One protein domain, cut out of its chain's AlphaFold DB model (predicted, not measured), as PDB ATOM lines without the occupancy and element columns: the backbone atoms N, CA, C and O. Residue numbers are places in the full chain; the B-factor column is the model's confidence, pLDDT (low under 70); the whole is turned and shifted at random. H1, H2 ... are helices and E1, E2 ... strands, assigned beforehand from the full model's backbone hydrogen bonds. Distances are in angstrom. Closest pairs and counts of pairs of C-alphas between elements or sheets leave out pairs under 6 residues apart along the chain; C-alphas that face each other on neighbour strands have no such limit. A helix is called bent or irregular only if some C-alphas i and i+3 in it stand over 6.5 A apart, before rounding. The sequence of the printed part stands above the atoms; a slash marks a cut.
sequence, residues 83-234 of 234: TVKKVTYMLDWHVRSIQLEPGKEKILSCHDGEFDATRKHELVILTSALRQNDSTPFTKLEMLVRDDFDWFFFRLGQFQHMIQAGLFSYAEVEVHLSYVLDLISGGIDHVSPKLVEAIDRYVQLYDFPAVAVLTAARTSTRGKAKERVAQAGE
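This is residues 83 to 234 of the 234 residues of an uncharacterized protein of Bradyrhizobium nitroreducens (UniProt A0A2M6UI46). Picture a body of mostly crossed helices with a small three-stranded sheet at one end, where the long helix H3 begins; H3 runs from there to the other end, crossed by H1 and H6. From H3's far end H4 folds back in a helical hairpin, H5 and H6 make a second, and residues 223 to 234 stick out as an arm, 223 to 232 belonging to H6. The printed part has 152 residues, with six named helices and three strands in the order H1 E1 E2 E3 H2 H3 H4 H5 H6; the sheet E1, E2, E3 is mixed. The class is mostly helix; the whole is compact, with a radius of gyration of the C-alphas of 16.9 A and spans of 52 by 40 by 32 A.

Start at the sheet: E1, residues 95 to 98, and E2, residues 107 to 110, form an antiparallel hairpin, with N 98 and O 107 2.8 A apart, within hydrogen-bond range. E3, residues 123 to 125, is parallel to E2; look for N 124 and O 108, 2.9 A apart and within that range. H1, residues 83 to 91, is on the sheet and over E1. H3, residues 140 to 164, only grazes the sheet with its residues 140 to 145. With residues 148 to 152 alone H3 touches H1, about perpendicular at 74 degrees; the closest C-alphas, of Val 84 and Phe 152, are 5.3 A apart. H2, residues 126 to 129, touches H3 and H5, residues 193 to 205; the C-alphas of Thr 127 and Leu 195, closest between H2 and H5, are 5.4 A apart. H6, residues 209 to 232, touches H3 with residues 209 to 214 alone, only just about perpendicular at 71 degrees, closest at the C-alphas of Gly 157 and Ala 210, 4.7 A. H4, residues 170 to 184, is irregular, with C-alphas 176 and 179 7.8 A apart. H4 touches H6 about perpendicular at 84 degrees; the closest C-alphas, of Leu 181 and Thr 215, are 6.1 A apart. H1 and H5 are apart. Every O i to N i+4 pair is within hydrogen-bond range in H1, H5 and H6, against 19 of 21 in H3 and 8 of 11 in H4; H2 is too short for one.

Find C-alpha 83 at (249.690, 232.181, 221.534), where H1 begins. H3 runs 36.2 A from C-alpha 140 at (249.420, 234.557, 238.259); H4 spans 16.7 A and H5 18.2 A. H6 runs 35.2 A to C-alpha 232 at (261.455, 194.741, 207.792).

The C-alphas farthest apart, of Gly 103 and Glu 234, are 56.9 A apart. The printed part has no cut, and the link from E2 to E3, 12 residues, is long. In it pLDDT is under 70 at residues 114 and 116 to 121.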
ATOM      1  N   THR A  83     249.900 233.058 220.380       97.81
ATOM      2  CA  THR A  83     249.690 232.181 221.534       97.81
ATOM      3  C   THR A  83     250.032 230.739 221.176       97.81
ATOM      4  O   THR A  83     250.740 230.077 221.935       97.81
ATOM      5  N   VAL A  84     249.646 230.269 219.983       98.38
ATOM      6  CA  VAL A  84     250.048 228.938 219.489       98.38
ATOM      7  C   VAL A  84     251.568 228.826 219.369       98.38
ATOM      8  O   VAL A  84     252.152 227.848 219.847       98.38
ATOM      9  N   LYS A  85     252.238 229.832 218.788       97.69
ATOM     10  CA  LYS A  85     253.711 229.879 218.720       97.69
ATOM     11  C   LYS A  85     254.331 229.820 220.109       97.69
ATOM     12  O   LYS A  85     255.270 229.058 220.322       97.69
ATOM     13  N   LYS A  86     253.803 230.604 221.049       97.38
ATOM     14  CA  LYS A  86     254.284 230.681 222.429       97.38
ATOM     15  C   LYS A  86     254.151 229.336 223.153       97.38
ATOM     16  O   LYS A  86     255.141 228.884 223.718       97.38
ATOM     17  N   VAL A  87     253.006 228.653 223.067       98.12
ATOM     18  CA  VAL A  87     252.831 227.303 223.646       98.12
ATOM     19  C   VAL A  87     253.756 226.287 222.977       98.12
ATOM     20  O   VAL A  87     254.456 225.551 223.666       98.12
ATOM     21  N   THR A  88     253.851 226.295 221.645       98.00
ATOM     22  CA  THR A  88     254.787 225.420 220.911       98.00
ATOM     23  C   THR A  88     256.226 225.638 221.388       98.00
ATOM     24  O   THR A  88     256.968 224.687 221.611       98.00
ATOM     25  N   TYR A  89     256.611 226.895 221.623       96.69
ATOM     26  CA  TYR A  89     257.931 227.275 222.117       96.69
ATOM     27  C   TYR A  89     258.189 226.831 223.566       96.69
ATOM     28  O   TYR A  89     259.335 226.511 223.888       96.69
ATOM     29  N   MET A  90     257.149 226.804 224.415       97.31
ATOM     30  CA  MET A  90     257.200 226.254 225.778       97.31
ATOM     31  C   MET A  90     257.375 224.733 225.783       97.31
ATOM     32  O   MET A  90     258.082 224.227 226.644       97.31
ATOM     33  N   LEU A  91     256.739 224.025 224.845       97.25
ATOM     34  CA  LEU A  91     256.784 222.561 224.734       97.25
ATOM     35  C   LEU A  91     258.086 222.040 224.114       97.25
ATOM     36  O   LEU A  91     258.534 220.938 224.421       97.25
ATOM     37  N   ASP A  92     258.676 222.810 223.200       96.31
ATOM     38  CA  ASP A  92     259.831 222.374 222.415       96.31
ATOM     39  C   ASP A  92     261.138 222.315 223.222       96.31
ATOM     40  O   ASP A  92     262.103 221.724 222.762       96.31
ATOM     41  N   TRP A  93     261.231 222.911 224.412       93.00
ATOM     42  CA  TRP A  93     262.466 222.850 225.201       93.00
ATOM     43  C   TRP A  93     262.171 222.677 226.671       93.00
ATOM     44  O   TRP A  93     261.417 223.448 227.252       93.00
ATOM     45  N   HIS A  94     262.904 221.749 227.285       91.56
ATOM     46  CA  HIS A  94     262.777 221.442 228.704       91.56
ATOM     47  C   HIS A  94     262.842 222.684 229.605       91.56
ATOM     48  O   HIS A  94     262.082 222.776 230.562       91.56
ATOM     49  N   VAL A  95     263.717 223.646 229.280       93.25
ATOM     50  CA  VAL A  95     263.850 224.938 229.970       93.25
ATOM     51  C   VAL A  95     264.011 226.048 228.935       93.25
ATOM     52  O   VAL A  95     264.885 225.954 228.067       93.25
ATOM     53  N   ARG A  96     263.230 227.132 229.034       92.62
ATOM     54  CA  ARG A  96     263.327 228.257 228.092       92.62
ATOM     55  C   ARG A  96     262.874 229.588 228.671       92.62
ATOM     56  O   ARG A  96     262.065 229.637 229.581       92.62
ATOM     57  N   SER A  97     263.397 230.684 228.128       93.62
ATOM     58  CA  SER A  97     262.946 232.030 228.481       93.62
ATOM     59  C   SER A  97     261.774 232.447 227.590       93.62
ATOM     60  O   SER A  97     261.918 232.477 226.364       93.62
ATOM     61  N   ILE A  98     260.634 232.777 228.193       93.69
ATOM     62  CA  ILE A  98     259.379 233.099 227.505       93.69
ATOM     63  C   ILE A  98     258.809 234.436 227.970       93.69
ATOM     64  O   ILE A  98     259.040 234.869 229.093       93.69
ATOM     65  N   GLN A  99     258.034 235.086 227.108       94.44
ATOM     66  CA  GLN A  99     257.280 236.287 227.458       94.44
ATOM     67  C   GLN A  99     255.796 235.922 227.533       94.44
ATOM     68  O   GLN A  99     255.187 235.650 226.502       94.44
ATOM     69  N   LEU A 100     255.221 235.885 228.739       92.00
ATOM     70  CA  LEU A 100     253.794 235.578 228.912       92.00
ATOM     71  C   LEU A 100     252.903 236.783 228.596       92.00
ATOM     72  O   LEU A 100     251.877 236.636 227.938       92.00
ATOM     73  N   GLU A 101     253.325 237.977 229.016       92.19
ATOM     74  CA  GLU A 101     252.597 239.231 228.808       92.19
ATOM     75  C   GLU A 101     253.379 240.151 227.849       92.19
ATOM     76  O   GLU A 101     254.577 240.383 228.069       92.19
ATOM     77  N   PRO A 102     252.741 240.718 226.806       89.62
ATOM     78  CA  PRO A 102     253.396 241.645 225.889       89.62
ATOM     79  C   PRO A 102     254.031 242.835 226.616       89.62
ATOM     80  O   PRO A 102     253.399 243.489 227.444       89.62
ATOM     81  N   GLY A 103     255.294 243.123 226.300       91.56
ATOM     82  CA  GLY A 103     256.037 244.249 226.876       91.56
ATOM     83  C   GLY A 103     256.622 244.006 228.273       91.56
ATOM     84  O   GLY A 103     257.312 244.886 228.780       91.56
ATOM     85  N   LYS A 104     256.405 242.833 228.887       91.75
ATOM     86  CA  LYS A 104     257.047 242.463 230.163       91.75
ATOM     87  C   LYS A 104     258.356 241.710 229.970       91.75
ATOM     88  O   LYS A 104     258.636 241.206 228.881       91.75
ATOM     89  N   GLU A 105     259.159 241.640 231.029       90.38
ATOM     90  CA  GLU A 105     260.385 240.843 231.035       90.38
ATOM     91  C   GLU A 105     260.090 239.367 230.768       90.38
ATOM     92  O   GLU A 105     259.014 238.850 231.078       90.38
ATOM     93  N   LYS A 106     261.063 238.685 230.161       91.25
ATOM     94  CA  LYS A 106     260.946 237.251 229.943       91.25
ATOM     95  C   LYS A 106     261.168 236.511 231.257       91.25
ATOM     96  O   LYS A 106     262.133 236.778 231.969       91.25
ATOM     97  N   ILE A 107     260.318 235.531 231.511       89.88
ATOM     98  CA  ILE A 107     260.420 234.612 232.640       89.88
ATOM     99  C   ILE A 107     261.014 233.284 232.175       89.88
ATOM    100  O   ILE A 107     261.092 233.019 230.973       89.88
ATOM    101  N   LEU A 108     261.437 232.439 233.106       90.31
ATOM    102  CA  LEU A 108     261.875 231.084 232.796       90.31
ATOM    103  C   LEU A 108     260.671 230.131 232.850       90.31
ATOM    104  O   LEU A 108     259.951 230.107 233.842       90.31
ATOM    105  N   SER A 109     260.456 229.333 231.808       90.00
ATOM    106  CA  SER A 109     259.545 228.188 231.818       90.00
ATOM    107  C   SER A 109     260.333 226.889 231.872       90.00
ATOM    108  O   SER A 109     261.339 226.753 231.173       90.00
ATOM    109  N   CYS A 110     259.861 225.930 232.661       93.12
ATOM    110  CA  CYS A 110     260.430 224.587 232.745       93.12
ATOM    111  C   CYS A 110     259.330 223.530 232.630       93.12
ATOM    112  O   CYS A 110     258.240 223.732 233.163       93.12
ATOM    113  N   HIS A 111     259.597 222.399 231.976       94.81
ATOM    114  CA  HIS A 111     258.636 221.295 231.896       94.81
ATOM    115  C   HIS A 111     258.279 220.769 233.298       94.81
ATOM    116  O   HIS A 111     257.105 220.712 233.671       94.81
ATOM    117  N   ASP A 112     259.295 220.408 234.082       91.62
ATOM    118  CA  ASP A 112     259.167 219.862 235.433       91.62
ATOM    119  C   ASP A 112     260.448 220.063 236.267       91.62
ATOM    120  O   ASP A 112     261.406 220.683 235.816       91.62
ATOM    121  N   GLY A 113     260.449 219.542 237.496       84.69
ATOM    122  CA  GLY A 113     261.640 219.463 238.341       84.69
ATOM    123  C   GLY A 113     261.841 220.648 239.285       84.69
ATOM    124  O   GLY A 113     261.199 221.691 239.181       84.69
ATOM    125  N   GLU A 114     262.750 220.454 240.241       67.56
ATOM    126  CA  GLU A 114     263.207 221.506 241.144       67.56
ATOM    127  C   GLU A 114     264.295 222.306 240.433       67.56
ATOM    128  O   GLU A 114     265.447 221.883 240.326       67.56
ATOM    129  N   PHE A 115     263.914 223.455 239.883       71.56
ATOM    130  CA  PHE A 115     264.889 224.400 239.369       71.56
ATOM    131  C   PHE A 115     265.416 225.227 240.540       71.56
ATOM    132  O   PHE A 115     264.624 225.812 241.280       71.56
ATOM    133  N   ASP A 116     266.738 225.271 240.715       65.88
ATOM    134  CA  ASP A 116     267.368 226.062 241.771       65.88
ATOM    135  C   ASP A 116     266.977 227.541 241.598       65.88
ATOM    136  O   ASP A 116     267.426 228.243 240.682       65.88
ATOM    137  N   ALA A 117     266.073 227.991 242.473       53.53
ATOM    138  CA  ALA A 117     265.450 229.309 242.466       53.53
ATOM    139  C   ALA A 117     266.430 230.444 242.819       53.53
ATOM    140  O   ALA A 117     266.030 231.601 242.924       53.53
ATOM    141  N   THR A 118     267.727 230.156 242.965       55.56
ATOM    142  CA  THR A 118     268.780 231.167 243.147       55.56
ATOM    143  C   THR A 118     268.947 232.114 241.950       55.56
ATOM    144  O   THR A 118     269.679 233.105 242.042       55.56
ATOM    145  N   ARG A 119     268.263 231.876 240.820       56.84
ATOM    146  CA  ARG A 119     268.276 232.782 239.663       56.84
ATOM    147  C   ARG A 119     267.267 233.925 239.817       56.84
ATOM    148  O   ARG A 119     266.106 233.711 240.123       56.84
ATOM    149  N   LYS A 120     267.711 235.143 239.484       62.03
ATOM    150  CA  LYS A 120     266.970 236.425 239.494       62.03
ATOM    151  C   LYS A 120     265.680 236.493 238.646       62.03
ATOM    152  O   LYS A 120     265.104 237.570 238.549       62.03
ATOM    153  N   HIS A 121     265.257 235.412 237.996       69.38
ATOM    154  CA  HIS A 121     264.111 235.425 237.088       69.38
ATOM    155  C   HIS A 121     262.908 234.747 237.731       69.38
ATOM    156  O   HIS A 121     263.056 233.720 238.391       69.38
ATOM    157  N   GLU A 122     261.716 235.289 237.488       87.50
ATOM    158  CA  GLU A 122     260.478 234.572 237.776       87.50
ATOM    159  C   GLU A 122     260.458 233.240 237.002       87.50
ATOM    160  O   GLU A 122     260.940 233.155 235.866       87.50
ATOM    161  N   LEU A 123     259.930 232.193 237.635       91.44
ATOM    162  CA  LEU A 123     259.897 230.826 237.118       91.44
ATOM    163  C   LEU A 123     258.452 230.330 237.074       91.44
ATOM    164  O   LEU A 123     257.711 230.491 238.042       91.44
ATOM    165  N   VAL A 124     258.087 229.658 235.985       94.00
ATOM    166  CA  VAL A 124     256.857 228.868 235.890       94.00
ATOM    167  C   VAL A 124     257.185 227.427 235.504       94.00
ATOM    168  O   VAL A 124     257.921 227.169 234.550       94.00
ATOM    169  N   ILE A 125     256.640 226.474 236.258       95.31
ATOM    170  CA  ILE A 125     256.768 225.043 235.971       95.31
ATOM    171  C   ILE A 125     255.488 224.599 235.264       95.31
ATOM    172  O   ILE A 125     254.405 224.664 235.845       95.31
ATOM    173  N   LEU A 126     255.596 224.137 234.018       97.00
ATOM    174  CA  LEU A 126     254.442 223.806 233.177       97.00
ATOM    175  C   LEU A 126     253.598 222.672 233.774       97.00
ATOM    176  O   LEU A 126     252.376 222.768 233.792       97.00
ATOM    177  N   THR A 127     254.229 221.635 234.335       97.06
ATOM    178  CA  THR A 127     253.505 220.561 235.047       97.06
ATOM    179  C   THR A 127     252.713 221.069 236.255       97.06
ATOM    180  O   THR A 127     251.643 220.535 236.534       97.06
ATOM    181  N   SER A 128     253.188 222.120 236.937       96.00
ATOM    182  CA  SER A 128     252.447 222.778 238.022       96.00
ATOM    183  C   SER A 128     251.302 223.633 237.479       96.00
ATOM    184  O   SER A 128     250.186 223.555 237.982       96.00
ATOM    185  N   ALA A 129     251.528 224.380 236.396       96.88
ATOM    186  CA  ALA A 129     250.481 225.181 235.763       96.88
ATOM    187  C   ALA A 129     249.317 224.317 235.249       96.88
ATOM    188  O   ALA A 129     248.152 224.671 235.429       96.88
ATOM    189  N   LEU A 130     249.621 223.154 234.669       97.38
ATOM    190  CA  LEU A 130     248.640 222.221 234.104       97.38
ATOM    191  C   LEU A 130     248.075 221.214 235.124       97.38
ATOM    192  O   LEU A 130     247.403 220.259 234.738       97.38
ATOM    193  N   ARG A 131     248.306 221.401 236.430       96.31
ATOM    194  CA  ARG A 131     247.690 220.541 237.453       96.31
ATOM    195  C   ARG A 131     246.169 220.744 237.523       96.31
ATOM    196  O   ARG A 131     245.614 221.747 237.054       96.31
ATOM    197  N   GLN A 132     245.482 219.777 238.125       95.88
ATOM    198  CA  GLN A 132     244.061 219.897 238.453       95.88
ATOM    199  C   GLN A 132     243.838 221.067 239.420       95.88
ATOM    200  O   GLN A 132     244.671 221.323 240.286       95.88
ATOM    201  N   ASN A 133     242.710 221.769 239.279       93.12
ATOM    202  CA  ASN A 133     242.316 222.784 240.250       93.12
ATOM    203  C   ASN A 133     241.962 222.095 241.576       93.12
ATOM    204  O   ASN A 133     240.887 221.508 241.713       93.12
ATOM    205  N   ASP A 134     242.909 222.106 242.506       90.19
ATOM    206  CA  ASP A 134     242.741 221.639 243.877       90.19
ATOM    207  C   ASP A 134     242.543 222.839 244.827       90.19
ATOM    208  O   ASP A 134     242.277 223.961 244.402       90.19
ATOM    209  N   SER A 135     242.626 222.618 246.139       85.88
ATOM    210  CA  SER A 135     242.482 223.684 247.140       85.88
ATOM    211  C   SER A 135     243.622 224.713 247.138       85.88
ATOM    212  O   SER A 135     243.499 225.744 247.800       85.88
ATOM    213  N   THR A 136     244.723 224.459 246.430       93.56
ATOM    214  CA  THR A 136     245.862 225.371 246.316       93.56
ATOM    215  C   THR A 136     245.625 226.337 245.158       93.56
ATOM    216  O   THR A 136     245.566 225.898 244.005       93.56
ATOM    217  N   PRO A 137     245.545 227.656 245.408       95.38
ATOM    218  CA  PRO A 137     245.374 228.635 244.343       95.38
ATOM    219  C   PRO A 137     246.525 228.595 243.335       95.38
ATOM    220  O   PRO A 137     247.682 228.383 243.700       95.38
ATOM    221  N   PHE A 138     246.209 228.838 242.066       96.44
ATOM    222  CA  PHE A 138     247.220 229.062 241.040       96.44
ATOM    223  C   PHE A 138     247.899 230.417 241.232       96.44
ATOM    224  O   PHE A 138     247.267 231.413 241.594       96.44
ATOM    225  N   THR A 139     249.193 230.467 240.944       95.88
ATOM    226  CA  THR A 139     249.913 231.730 240.798       95.88
ATOM    227  C   THR A 139     249.460 232.456 239.530       95.88
ATOM    228  O   THR A 139     248.929 231.859 238.591       95.88
ATOM    229  N   LYS A 140     249.735 233.762 239.453       95.75
ATOM    230  CA  LYS A 140     249.420 234.557 238.259       95.75
ATOM    231  C   LYS A 140     250.071 233.994 236.984       95.75
ATOM    232  O   LYS A 140     249.438 233.988 235.935       95.75
ATOM    233  N   LEU A 141     251.321 233.530 237.067       95.50
ATOM    234  CA  LEU A 141     252.041 232.987 235.910       95.50
ATOM    235  C   LEU A 141     251.458 231.646 235.461       95.50
ATOM    236  O   LEU A 141     251.329 231.411 234.265       95.50
ATOM    237  N   GLU A 142     251.062 230.792 236.410       96.12
ATOM    238  CA  GLU A 142     250.376 229.537 236.099       96.12
ATOM    239  C   GLU A 142     249.046 229.791 235.391       96.12
ATOM    240  O   GLU A 142     248.772 229.135 234.393       96.12
ATOM    241  N   MET A 143     248.251 230.766 235.848       97.38
ATOM    242  CA  MET A 143     247.001 231.134 235.174       97.38
ATOM    243  C   MET A 143     247.234 231.572 233.723       97.38
ATOM    244  O   MET A 143     246.560 231.078 232.831       97.38
ATOM    245  N   LEU A 144     248.239 232.417 233.472       97.25
ATOM    246  CA  LEU A 144     248.577 232.857 232.112       97.25
ATOM    247  C   LEU A 144     249.013 231.696 231.208       97.25
ATOM    248  O   LEU A 144     248.628 231.644 230.044       97.25
ATOM    249  N   VAL A 145     249.797 230.750 231.737       97.62
ATOM    250  CA  VAL A 145     250.161 229.533 230.996       97.62
ATOM    251  C   VAL A 145     248.913 228.713 230.672       97.62
ATOM    252  O   VAL A 145     248.778 228.240 229.551       97.62
ATOM    253  N   ARG A 146     247.983 228.558 231.618       97.88
ATOM    254  CA  ARG A 146     246.734 227.816 231.390       97.88
ATOM    255  C   ARG A 146     245.878 228.465 230.309       97.88
ATOM    256  O   ARG A 146     245.465 227.759 229.399       97.88
ATOM    257  N   ASP A 147     245.703 229.785 230.353       98.06
ATOM    258  CA  ASP A 147     244.962 230.532 229.328       98.06
ATOM    259  C   ASP A 147     245.578 230.325 227.930       98.06
ATOM    260  O   ASP A 147     244.868 230.114 226.942       98.06
ATOM    261  N   ASP A 148     246.914 230.327 227.845       98.19
ATOM    262  CA  ASP A 148     247.633 230.059 226.599       98.19
ATOM    263  C   ASP A 148     247.390 228.626 226.090       98.19
ATOM    264  O   ASP A 148     247.152 228.419 224.894       98.19
ATOM    265  N   PHE A 149     247.435 227.631 226.983       98.56
ATOM    266  CA  PHE A 149     247.176 226.228 226.648       98.56
ATOM    267  C   PHE A 149     245.712 225.974 226.265       98.56
ATOM    268  O   PHE A 149     245.470 225.243 225.305       98.56
ATOM    269  N   ASP A 150     244.748 226.604 226.937       98.56
ATOM    270  CA  ASP A 150     243.323 226.520 226.598       98.56
ATOM    271  C   ASP A 150     243.079 227.014 225.171       98.56
ATOM    272  O   ASP A 150     242.438 226.333 224.364       98.56
ATOM    273  N   TRP A 151     243.654 228.170 224.820       98.56
ATOM    274  CA  TRP A 151     243.572 228.700 223.462       98.56
ATOM    275  C   TRP A 151     244.247 227.780 222.443       98.56
ATOM    276  O   TRP A 151     243.689 227.508 221.377       98.56
ATOM    277  N   PHE A 152     245.432 227.264 222.769       98.69
ATOM    278  CA  PHE A 152     246.152 226.328 221.914       98.69
ATOM    279  C   PHE A 152     245.339 225.051 221.645       98.69
ATOM    280  O   PHE A 152     245.191 224.658 220.486       98.69
ATOM    281  N   PHE A 153     244.756 224.433 222.677       98.69
ATOM    282  CA  PHE A 153     243.934 223.230 222.534       98.69
ATOM    283  C   PHE A 153     242.624 223.502 221.804       98.69
ATOM    284  O   PHE A 153     242.230 222.701 220.956       98.69
ATOM    285  N   PHE A 154     241.991 224.650 222.048       98.50
ATOM    286  CA  PHE A 154     240.831 225.086 221.277       98.50
ATOM    287  C   PHE A 154     241.159 225.175 219.780       98.50
ATOM    288  O   PHE A 154     240.455 224.589 218.954       98.50
ATOM    289  N   ARG A 155     242.258 225.852 219.414       98.62
ATOM    290  CA  ARG A 155     242.689 225.996 218.014       98.62
ATOM    291  C   ARG A 155     243.100 224.662 217.392       98.62
ATOM    292  O   ARG A 155     242.741 224.400 216.248       98.62
ATOM    293  N   LEU A 156     243.787 223.798 218.137       98.62
ATOM    294  CA  LEU A 156     244.154 222.459 217.670       98.62
ATOM    295  C   LEU A 156     242.911 221.576 217.446       98.62
ATOM    296  O   LEU A 156     242.828 220.861 216.447       98.62
ATOM    297  N   GLY A 157     241.909 221.676 218.323       98.50
ATOM    298  CA  GLY A 157     240.645 220.946 218.217       98.50
ATOM    299  C   GLY A 157     239.834 221.275 216.957       98.50
ATOM    300  O   GLY A 157     239.127 220.405 216.443       98.50
ATOM    301  N   GLN A 158     239.989 222.474 216.383       98.62
ATOM    302  CA  GLN A 158     239.322 222.855 215.126       98.62
ATOM    303  C   GLN A 158     239.653 221.895 213.976       98.62
ATOM    304  O   GLN A 158     238.777 221.580 213.168       98.62
ATOM    305  N   PHE A 159     240.875 221.355 213.927       98.69
ATOM    306  CA  PHE A 159     241.250 220.370 212.913       98.69
ATOM    307  C   PHE A 159     240.473 219.063 213.048       98.69
ATOM    308  O   PHE A 159     240.034 218.509 212.040       98.69
ATOM    309  N   GLN A 160     240.223 218.604 214.275       98.50
ATOM    310  CA  GLN A 160     239.400 217.419 214.500       98.50
ATOM    311  C   GLN A 160     237.947 217.648 214.076       98.50
ATOM    312  O   GLN A 160     237.339 216.755 213.489       98.50
ATOM    313  N   HIS A 161     237.394 218.841 214.302       98.31
ATOM    314  CA  HIS A 161     236.053 219.175 213.818       98.31
ATOM    315  C   HIS A 161     235.977 219.196 212.288       98.31
ATOM    316  O   HIS A 161     235.017 218.685 211.715       98.31
ATOM    317  N   MET A 162     237.009 219.707 211.608       98.56
ATOM    318  CA  MET A 162     237.085 219.641 210.144       98.56
ATOM    319  C   MET A 162     237.200 218.199 209.630       98.56
ATOM    320  O   MET A 162     236.615 217.871 208.597       98.56
ATOM    321  N   ILE A 163     237.894 217.321 210.362       98.50
ATOM    322  CA  ILE A 163     237.941 215.887 210.050       98.50
ATOM    323  C   ILE A 163     236.561 215.242 210.227       98.50
ATOM    324  O   ILE A 163     236.087 214.538 209.338       98.50
ATOM    325  N   GLN A 164     235.880 215.518 211.341       98.38
ATOM    326  CA  GLN A 164     234.530 215.008 211.618       98.38
ATOM    327  C   GLN A 164     233.501 215.475 210.585       98.38
ATOM    328  O   GLN A 164     232.621 214.708 210.204       98.38
ATOM    329  N   ALA A 165     233.635 216.707 210.091       98.06
ATOM    330  CA  ALA A 165     232.801 217.245 209.021       98.06
ATOM    331  C   ALA A 165     233.103 216.631 207.637       98.06
ATOM    332  O   ALA A 165     232.451 216.987 206.657       98.06
ATOM    333  N   GLY A 166     234.101 215.744 207.528       97.50
ATOM    334  CA  GLY A 166     234.528 215.141 206.265       97.50
ATOM    335  C   GLY A 166     235.279 216.104 205.346       97.50
ATOM    336  O   GLY A 166     235.531 215.772 204.187       97.50
ATOM    337  N   LEU A 167     235.655 217.288 205.843       97.44
ATOM    338  CA  LEU A 167     236.395 218.260 205.050       97.44
ATOM    339  C   LEU A 167     237.816 217.765 204.794       97.44
ATOM    340  O   LEU A 167     238.295 217.875 203.671       97.44
ATOM    341  N   PHE A 168     238.450 217.141 205.790       98.19
ATOM    342  CA  PHE A 168     239.783 216.546 205.687       98.19
ATOM    343  C   PHE A 168     239.817 215.130 206.253       98.19
ATOM    344  O   PHE A 168     239.058 214.777 207.147       98.19
ATOM    345  N   SER A 169     240.728 214.312 205.751       98.12
ATOM    346  CA  SER A 169     241.140 213.088 206.428       98.12
ATOM    347  C   SER A 169     242.200 213.401 207.485       98.12
ATOM    348  O   SER A 169     242.939 214.382 207.374       98.12
ATOM    349  N   TYR A 170     242.327 212.534 208.493       98.38
ATOM    350  CA  TYR A 170     243.399 212.649 209.485       98.38
ATOM    351  C   TYR A 170     244.791 212.642 208.830       98.38
ATOM    352  O   TYR A 170     245.641 213.434 209.215       98.38
ATOM    353  N   ALA A 171     245.001 211.819 207.795       98.12
ATOM    354  CA  ALA A 171     246.276 211.743 207.081       98.12
ATOM    355  C   ALA A 171     246.665 213.074 206.410       98.12
ATOM    356  O   ALA A 171     247.829 213.456 206.455       98.12
ATOM    357  N   GLU A 172     245.703 213.800 205.823       98.00
ATOM    358  CA  GLU A 172     245.952 215.127 205.234       98.00
ATOM    359  C   GLU A 172     246.381 216.145 206.304       98.00
ATOM    360  O   GLU A 172     247.320 216.908 206.095       98.00
ATOM    361  N   VAL A 173     245.727 216.136 207.470       98.44
ATOM    362  CA  VAL A 173     246.042 217.042 208.588       98.44
ATOM    363  C   VAL A 173     247.375 216.681 209.256       98.44
ATOM    364  O   VAL A 173     248.174 217.564 209.577       98.44
ATOM    365  N   GLU A 174     247.640 215.390 209.456       97.81
ATOM    366  CA  GLU A 174     248.826 214.876 210.151       97.81
ATOM    367  C   GLU A 174     250.130 215.319 209.479       97.81
ATOM    368  O   GLU A 174     251.091 215.640 210.178       97.81
ATOM    369  N   VAL A 175     250.162 215.406 208.145       97.75
ATOM    370  CA  VAL A 175     251.339 215.889 207.399       97.75
ATOM    371  C   VAL A 175     251.811 217.251 207.915       97.75
ATOM    372  O   VAL A 175     253.012 217.498 207.990       97.75
ATOM    373  N   HIS A 176     250.880 218.114 208.321       98.19
ATOM    374  CA  HIS A 176     251.178 219.465 208.787       98.19
ATOM    375  C   HIS A 176     251.319 219.581 210.307       98.19
ATOM    376  O   HIS A 176     252.053 220.442 210.784       98.19
ATOM    377  N   LEU A 177     250.618 218.737 211.071       98.25
ATOM    378  CA  LEU A 177     250.553 218.844 212.532       98.25
ATOM    379  C   LEU A 177     251.372 217.788 213.279       98.25
ATOM    380  O   LEU A 177     251.444 217.858 214.502       98.25
ATOM    381  N   SER A 178     252.003 216.838 212.585       98.00
ATOM    382  CA  SER A 178     252.758 215.732 213.196       98.00
ATOM    383  C   SER A 178     253.718 216.184 214.296       98.00
ATOM    384  O   SER A 178     253.669 215.635 215.390       98.00
ATOM    385  N   TYR A 179     254.511 217.230 214.051       98.25
ATOM    386  CA  TYR A 179     255.446 217.778 215.036       98.25
ATOM    387  C   TYR A 179     254.744 218.276 216.309       98.25
ATOM    388  O   TYR A 179     255.130 217.916 217.417       98.25
ATOM    389  N   VAL A 180     253.672 219.058 216.162       98.38
ATOM    390  CA  VAL A 180     252.901 219.583 217.300       98.38
ATOM    391  C   VAL A 180     252.218 218.452 218.066       98.38
ATOM    392  O   VAL A 180     252.231 218.437 219.295       98.38
ATOM    393  N   LEU A 181     251.659 217.475 217.348       98.56
ATOM    394  CA  LEU A 181     251.054 216.294 217.950       98.56
ATOM    395  C   LEU A 181     252.101 215.450 218.685       98.56
ATOM    396  O   LEU A 181     251.806 214.920 219.752       98.56
ATOM    397  N   ASP A 182     253.324 215.344 218.166       98.38
ATOM    398  CA  ASP A 182     254.420 214.648 218.838       98.38
ATOM    399  C   ASP A 182     254.881 215.380 220.103       98.38
ATOM    400  O   ASP A 182     255.154 214.713 221.100       98.38
ATOM    401  N   LEU A 183     254.896 216.719 220.115       98.31
ATOM    402  CA  LEU A 183     255.212 217.495 221.321       98.31
ATOM    403  C   LEU A 183     254.247 217.165 222.468       98.31
ATOM    404  O   LEU A 183     254.682 216.922 223.588       98.31
ATOM    405  N   ILE A 184     252.942 217.103 222.194       98.25
ATOM    406  CA  ILE A 184     251.927 216.871 223.237       98.25
ATOM    407  C   ILE A 184     251.653 215.387 223.529       98.25
ATOM    408  O   ILE A 184     251.020 215.079 224.533       98.25
ATOM    409  N   SER A 185     252.117 214.462 222.679       97.75
ATOM    410  CA  SER A 185     251.930 213.002 222.838       97.75
ATOM    411  C   SER A 185     253.221 212.239 223.171       97.75
ATOM    412  O   SER A 185     253.270 211.006 223.074       97.75
ATOM    413  N   GLY A 186     254.298 212.953 223.515       96.38
ATOM    414  CA  GLY A 186     255.582 212.344 223.875       96.38
ATOM    415  C   GLY A 186     256.245 211.594 222.719       96.38
ATOM    416  O   GLY A 186     256.805 210.518 222.906       96.38
ATOM    417  N   GLY A 187     256.115 212.111 221.496       96.44
ATOM    418  CA  GLY A 187     256.827 211.610 220.315       96.44
ATOM    419  C   GLY A 187     258.224 212.170 220.131       96.44
ATOM    420  O   GLY A 187     258.922 211.736 219.220       96.44
ATOM    421  N   ILE A 188     258.611 213.113 220.983       96.38
ATOM    422  CA  ILE A 188     259.886 213.812 220.943       96.38
ATOM    423  C   ILE A 188     260.607 213.573 222.272       96.38
ATOM    424  O   ILE A 188     260.056 213.854 223.335       96.38
ATOM    425  N   ASP A 189     261.842 213.077 222.197       95.75
ATOM    426  CA  ASP A 189     262.598 212.565 223.350       95.75
ATOM    427  C   ASP A 189     262.890 213.619 224.430       95.75
ATOM    428  O   ASP A 189     263.014 213.285 225.607       95.75
ATOM    429  N   HIS A 190     263.008 214.898 224.058       94.31
ATOM    430  CA  HIS A 190     263.299 215.978 225.009       94.31
ATOM    431  C   HIS A 190     262.065 216.526 225.731       94.31
ATOM    432  O   HIS A 190     262.201 217.348 226.645       94.31
ATOM    433  N   VAL A 191     260.858 216.103 225.346       96.38
ATOM    434  CA  VAL A 191     259.646 216.452 226.086       96.38
ATOM    435  C   VAL A 191     259.557 215.557 227.315       96.38
ATOM    436  O   VAL A 191     259.681 214.338 227.224       96.38
ATOM    437  N   SER A 192     259.335 216.157 228.486       96.19
ATOM    438  CA  SER A 192     259.277 215.371 229.717       96.19
ATOM    439  C   SER A 192     258.050 214.449 229.706       96.19
ATOM    440  O   SER A 192     256.939 214.943 229.493       96.19
ATOM    441  N   PRO A 193     258.195 213.158 230.058       96.81
ATOM    442  CA  PRO A 193     257.057 212.266 230.258       96.81
ATOM    443  C   PRO A 193     256.039 212.795 231.280       96.81
ATOM    444  O   PRO A 193     254.839 212.632 231.084       96.81
ATOM    445  N   LYS A 194     256.495 213.485 232.340       97.19
ATOM    446  CA  LYS A 194     255.595 214.084 233.343       97.19
ATOM    447  C   LYS A 194     254.769 215.222 232.755       97.19
ATOM    448  O   LYS A 194     253.616 215.400 233.138       97.19
ATOM    449  N   LEU A 195     255.351 215.993 231.834       97.44
ATOM    450  CA  LEU A 195     254.623 217.044 231.129       97.44
ATOM    451  C   LEU A 195     253.577 216.446 230.190       97.44
ATOM    452  O   LEU A 195     252.450 216.926 230.181       97.44
ATOM    453  N   VAL A 196     253.912 215.376 229.466       98.06
ATOM    454  CA  VAL A 196     252.951 214.657 228.613       98.06
ATOM    455  C   VAL A 196     251.779 214.121 229.444       98.06
ATOM    456  O   VAL A 196     250.630 214.322 229.068       98.06
ATOM    457  N   GLU A 197     252.044 213.522 230.609       97.88
ATOM    458  CA  GLU A 197     250.992 213.077 231.538       97.88
ATOM    459  C   GLU A 197     250.143 214.251 232.059       97.88
ATOM    460  O   GLU A 197     248.920 214.149 232.161       97.88
ATOM    461  N   ALA A 198     250.770 215.384 232.394       97.88
ATOM    462  CA  ALA A 198     250.049 216.578 232.827       97.88
ATOM    463  C   ALA A 198     249.146 217.132 231.715       97.88
ATOM    464  O   ALA A 198     247.994 217.453 231.992       97.88
ATOM    465  N   ILE A 199     249.637 217.184 230.475       98.38
ATOM    466  CA  ILE A 199     248.864 217.600 229.298       98.38
ATOM    467  C   ILE A 199     247.686 216.657 229.060       98.38
ATOM    468  O   ILE A 199     246.567 217.136 228.905       98.38
ATOM    469  N   ASP A 200     247.909 215.340 229.067       98.25
ATOM    470  CA  ASP A 200     246.838 214.361 228.861       98.25
ATOM    471  C   ASP A 200     245.739 214.520 229.920       98.25
ATOM    472  O   ASP A 200     244.571 214.718 229.583       98.25
ATOM    473  N   ARG A 201     246.108 214.582 231.207       97.94
ATOM    474  CA  ARG A 201     245.141 214.828 232.288       97.94
ATOM    475  C   ARG A 201     244.413 216.157 232.136       97.94
ATOM    476  O   ARG A 201     243.216 216.213 232.401       97.94
ATOM    477  N   TYR A 202     245.113 217.212 231.730       98.00
ATOM    478  CA  TYR A 202     244.515 218.524 231.507       98.00
ATOM    479  C   TYR A 202     243.463 218.474 230.394       98.00
ATOM    480  O   TYR A 202     242.336 218.923 230.593       98.00
ATOM    481  N   VAL A 203     243.808 217.864 229.257       98.25
ATOM    482  CA  VAL A 203     242.917 217.667 228.105       98.25
ATOM    483  C   VAL A 203     241.659 216.890 228.500       98.25
ATOM    484  O   VAL A 203     240.566 217.266 228.083       98.25
ATOM    485  N   GLN A 204     241.792 215.846 229.325       97.50
ATOM    486  CA  GLN A 204     240.648 215.070 229.819       97.50
ATOM    487  C   GLN A 204     239.796 215.858 230.825       97.50
ATOM    488  O   GLN A 204     238.572 215.852 230.739       97.50
ATOM    489  N   LEU A 205     240.428 216.535 231.789       97.12
ATOM    490  CA  LEU A 205     239.733 217.221 232.882       97.12
ATOM    491  C   LEU A 205     238.932 218.438 232.403       97.12
ATOM    492  O   LEU A 205     237.841 218.684 232.911       97.12
ATOM    493  N   TYR A 206     239.484 219.197 231.457       96.56
ATOM    494  CA  TYR A 206     238.865 220.409 230.913       96.56
ATOM    495  C   TYR A 206     238.082 220.153 229.618       96.56
ATOM    496  O   TYR A 206     237.714 221.101 228.933       96.56
ATOM    497  N   ASP A 207     237.798 218.883 229.316       96.06
ATOM    498  CA  ASP A 207     236.947 218.441 228.209       96.06
ATOM    499  C   ASP A 207     237.371 219.024 226.850       96.06
ATOM    500  O   ASP A 207     236.613 219.696 226.150       96.06
ATOM    501  N   PHE A 208     238.607 218.716 226.443       97.88
ATOM    502  CA  PHE A 208     239.103 218.945 225.083       97.88
ATOM    503  C   PHE A 208     239.080 217.636 224.258       97.88
ATOM    504  O   PHE A 208     240.128 217.178 223.783       97.88
ATOM    505  N   PRO A 209     237.909 217.002 224.021       97.56
ATOM    506  CA  PRO A 209     237.821 215.666 223.425       97.56
ATOM    507  C   PRO A 209     238.375 215.634 221.999       97.56
ATOM    508  O   PRO A 209     238.944 214.637 221.561       97.56
ATOM    509  N   ALA A 210     238.257 216.751 221.280       98.31
ATOM    510  CA  ALA A 210     238.813 216.921 219.947       98.31
ATOM    511  C   ALA A 210     240.338 216.701 219.921       98.31
ATOM    512  O   ALA A 210     240.853 216.022 219.033       98.31
ATOM    513  N   VAL A 211     241.051 217.225 220.922       98.38
ATOM    514  CA  VAL A 211     242.505 217.067 221.049       98.38
ATOM    515  C   VAL A 211     242.858 215.639 221.451       98.38
ATOM    516  O   VAL A 211     243.753 215.053 220.845       98.38
ATOM    517  N   ALA A 212     242.117 215.047 222.395       98.31
ATOM    518  CA  ALA A 212     242.321 213.660 222.814       98.31
ATOM    519  C   ALA A 212     242.220 212.666 221.639       98.31
ATOM    520  O   ALA A 212     243.010 211.728 221.532       98.31
ATOM    521  N   VAL A 213     241.279 212.883 220.714       98.44
ATOM    522  CA  VAL A 213     241.151 212.042 219.512       98.44
ATOM    523  C   VAL A 213     242.369 212.190 218.592       98.44
ATOM    524  O   VAL A 213     242.874 211.184 218.089       98.44
ATOM    525  N   LEU A 214     242.873 213.414 218.396       98.38
ATOM    526  CA  LEU A 214     244.055 213.662 217.563       98.38
ATOM    527  C   LEU A 214     245.321 213.017 218.148       98.38
ATOM    528  O   LEU A 214     246.079 212.381 217.414       98.38
ATOM    529  N   THR A 215     245.550 213.134 219.459       98.00
ATOM    530  CA  THR A 215     246.727 212.543 220.120       98.00
ATOM    531  C   THR A 215     246.668 211.015 220.147       98.00
ATOM    532  O   THR A 215     247.686 210.350 219.914       98.00
ATOM    533  N   ALA A 216     245.479 210.438 220.344       98.12
ATOM    534  CA  ALA A 216     245.265 208.995 220.259       98.12
ATOM    535  C   ALA A 216     245.534 208.463 218.840       98.12
ATOM    536  O   ALA A 216     246.253 207.470 218.672       98.12
ATOM    537  N   ALA A 217     245.023 209.149 217.811       98.00
ATOM    538  CA  ALA A 217     245.280 208.806 216.414       98.00
ATOM    539  C   ALA A 217     246.784 208.849 216.093       98.00
ATOM    540  O   ALA A 217     247.318 207.890 215.526       98.00
ATOM    541  N   ARG A 218     247.494 209.893 216.547       97.38
ATOM    542  CA  ARG A 218     248.948 210.023 216.361       97.38
ATOM    543  C   ARG A 218     249.724 208.882 217.006       97.38
ATOM    544  O   ARG A 218     250.590 208.277 216.369       97.38
ATOM    545  N   THR A 219     249.392 208.558 218.251       97.31
ATOM    546  CA  THR A 219     250.042 207.472 218.996       97.31
ATOM    547  C   THR A 219     249.848 206.127 218.288       97.31
ATOM    548  O   THR A 219     250.804 205.360 218.151       97.31
ATOM    549  N   SER A 220     248.648 205.874 217.750       97.50
ATOM    550  CA  SER A 220     248.351 204.670 216.962       97.50
ATOM    551  C   SER A 220     249.174 204.595 215.668       97.50
ATOM    552  O   SER A 220     249.775 203.555 215.384       97.50
ATOM    553  N   THR A 221     249.255 205.689 214.899       96.62
ATOM    554  CA  THR A 221     250.053 205.745 213.660       96.62
ATOM    555  C   THR A 221     251.534 205.477 213.933       96.62
ATOM    556  O   THR A 221     252.165 204.694 213.218       96.62
ATOM    557  N   ARG A 222     252.085 206.056 215.007       95.56
ATOM    558  CA  ARG A 222     253.482 205.847 215.412       95.56
ATOM    559  C   ARG A 222     253.760 204.402 215.828       95.56
ATOM    560  O   ARG A 222     254.798 203.861 215.454       95.56
ATOM    561  N   GLY A 223     252.843 203.772 216.567       95.19
ATOM    562  CA  GLY A 223     252.950 202.358 216.951       95.19
ATOM    563  C   GLY A 223     253.071 201.443 215.731       95.19
ATOM    564  O   GLY A 223     254.048 200.707 215.603       95.19
ATOM    565  N   LYS A 224     252.160 201.601 214.762       95.62
ATOM    566  CA  LYS A 224     252.175 200.841 213.497       95.62
ATOM    567  C   LYS A 224     253.446 201.070 212.680       95.62
ATOM    568  O   LYS A 224     253.944 200.148 212.038       95.62
ATOM    569  N   ALA A 225     253.976 202.296 212.669       93.44
ATOM    570  CA  ALA A 225     255.224 202.598 211.973       93.44
ATOM    571  C   ALA A 225     256.419 201.860 212.600       93.44
ATOM    572  O   ALA A 225     257.222 201.282 211.871       93.44
ATOM    573  N   LYS A 226     256.503 201.817 213.938       93.69
ATOM    574  CA  LYS A 226     257.554 201.075 214.657       93.69
ATOM    575  C   LYS A 226     257.477 199.566 214.392       93.69
ATOM    576  O   LYS A 226     258.508 198.954 214.133       93.69
ATOM    577  N   GLU A 227     256.277 198.985 214.382       95.50
ATOM    578  CA  GLU A 227     256.063 197.559 214.072       95.50
ATOM    579  C   GLU A 227     256.521 197.190 212.655       95.50
ATOM    580  O   GLU A 227     257.204 196.186 212.469       95.50
ATOM    581  N   ARG A 228     256.206 198.023 211.653       95.94
ATOM    582  CA  ARG A 228     256.640 197.796 210.262       95.94
ATOM    583  C   ARG A 228     258.156 197.844 210.103       95.94
ATOM    584  O   ARG A 228     258.704 197.065 209.333       95.94
ATOM    585  N   VAL A 229     258.825 198.755 210.812       95.12
ATOM    586  CA  VAL A 229     260.294 198.845 210.798       95.12
ATOM    587  C   VAL A 229     260.917 197.617 211.461       95.12
ATOM    588  O   VAL A 229     261.892 197.094 210.936       95.12
ATOM    589  N   ALA A 230     260.334 197.124 212.558       94.94
ATOM    590  CA  ALA A 230     260.791 195.895 213.205       94.94
ATOM    591  C   ALA A 230     260.648 194.671 212.281       94.94
ATOM    592  O   ALA A 230     261.603 193.922 212.124       94.94
ATOM    593  N   GLN A 231     259.507 194.522 211.598       95.50
ATOM    594  CA  GLN A 231     259.252 193.412 210.665       95.50
ATOM    595  C   GLN A 231     260.126 193.438 209.402       95.50
ATOM    596  O   GLN A 231     260.343 192.399 208.794       95.50
ATOM    597  N   ALA A 232     260.591 194.612 208.969       95.06
ATOM    598  CA  ALA A 232     261.455 194.741 207.792       95.06
ATOM    599  C   ALA A 232     262.948 194.510 208.097       95.06
ATOM    600  O   ALA A 232     263.749 194.454 207.165       95.06
ATOM    601  N   GLY A 233     263.324 194.455 209.379       92.62
ATOM    602  CA  GLY A 233     264.698 194.223 209.835       92.62
ATOM    603  C   GLY A 233     265.021 192.766 210.184       92.62
ATOM    604  O   GLY A 233     266.169 192.493 210.535       92.62
ATOM    605  N   GLU A 234     264.035 191.869 210.107       70.94
ATOM    606  CA  GLU A 234     264.164 190.407 210.244       70.94
ATOM    607  C   GLU A 234     264.303 189.733 208.871       70.94
ATOM    608  O   GLU A 234     265.106 188.775 208.773       70.94
TER     609      GLU A 234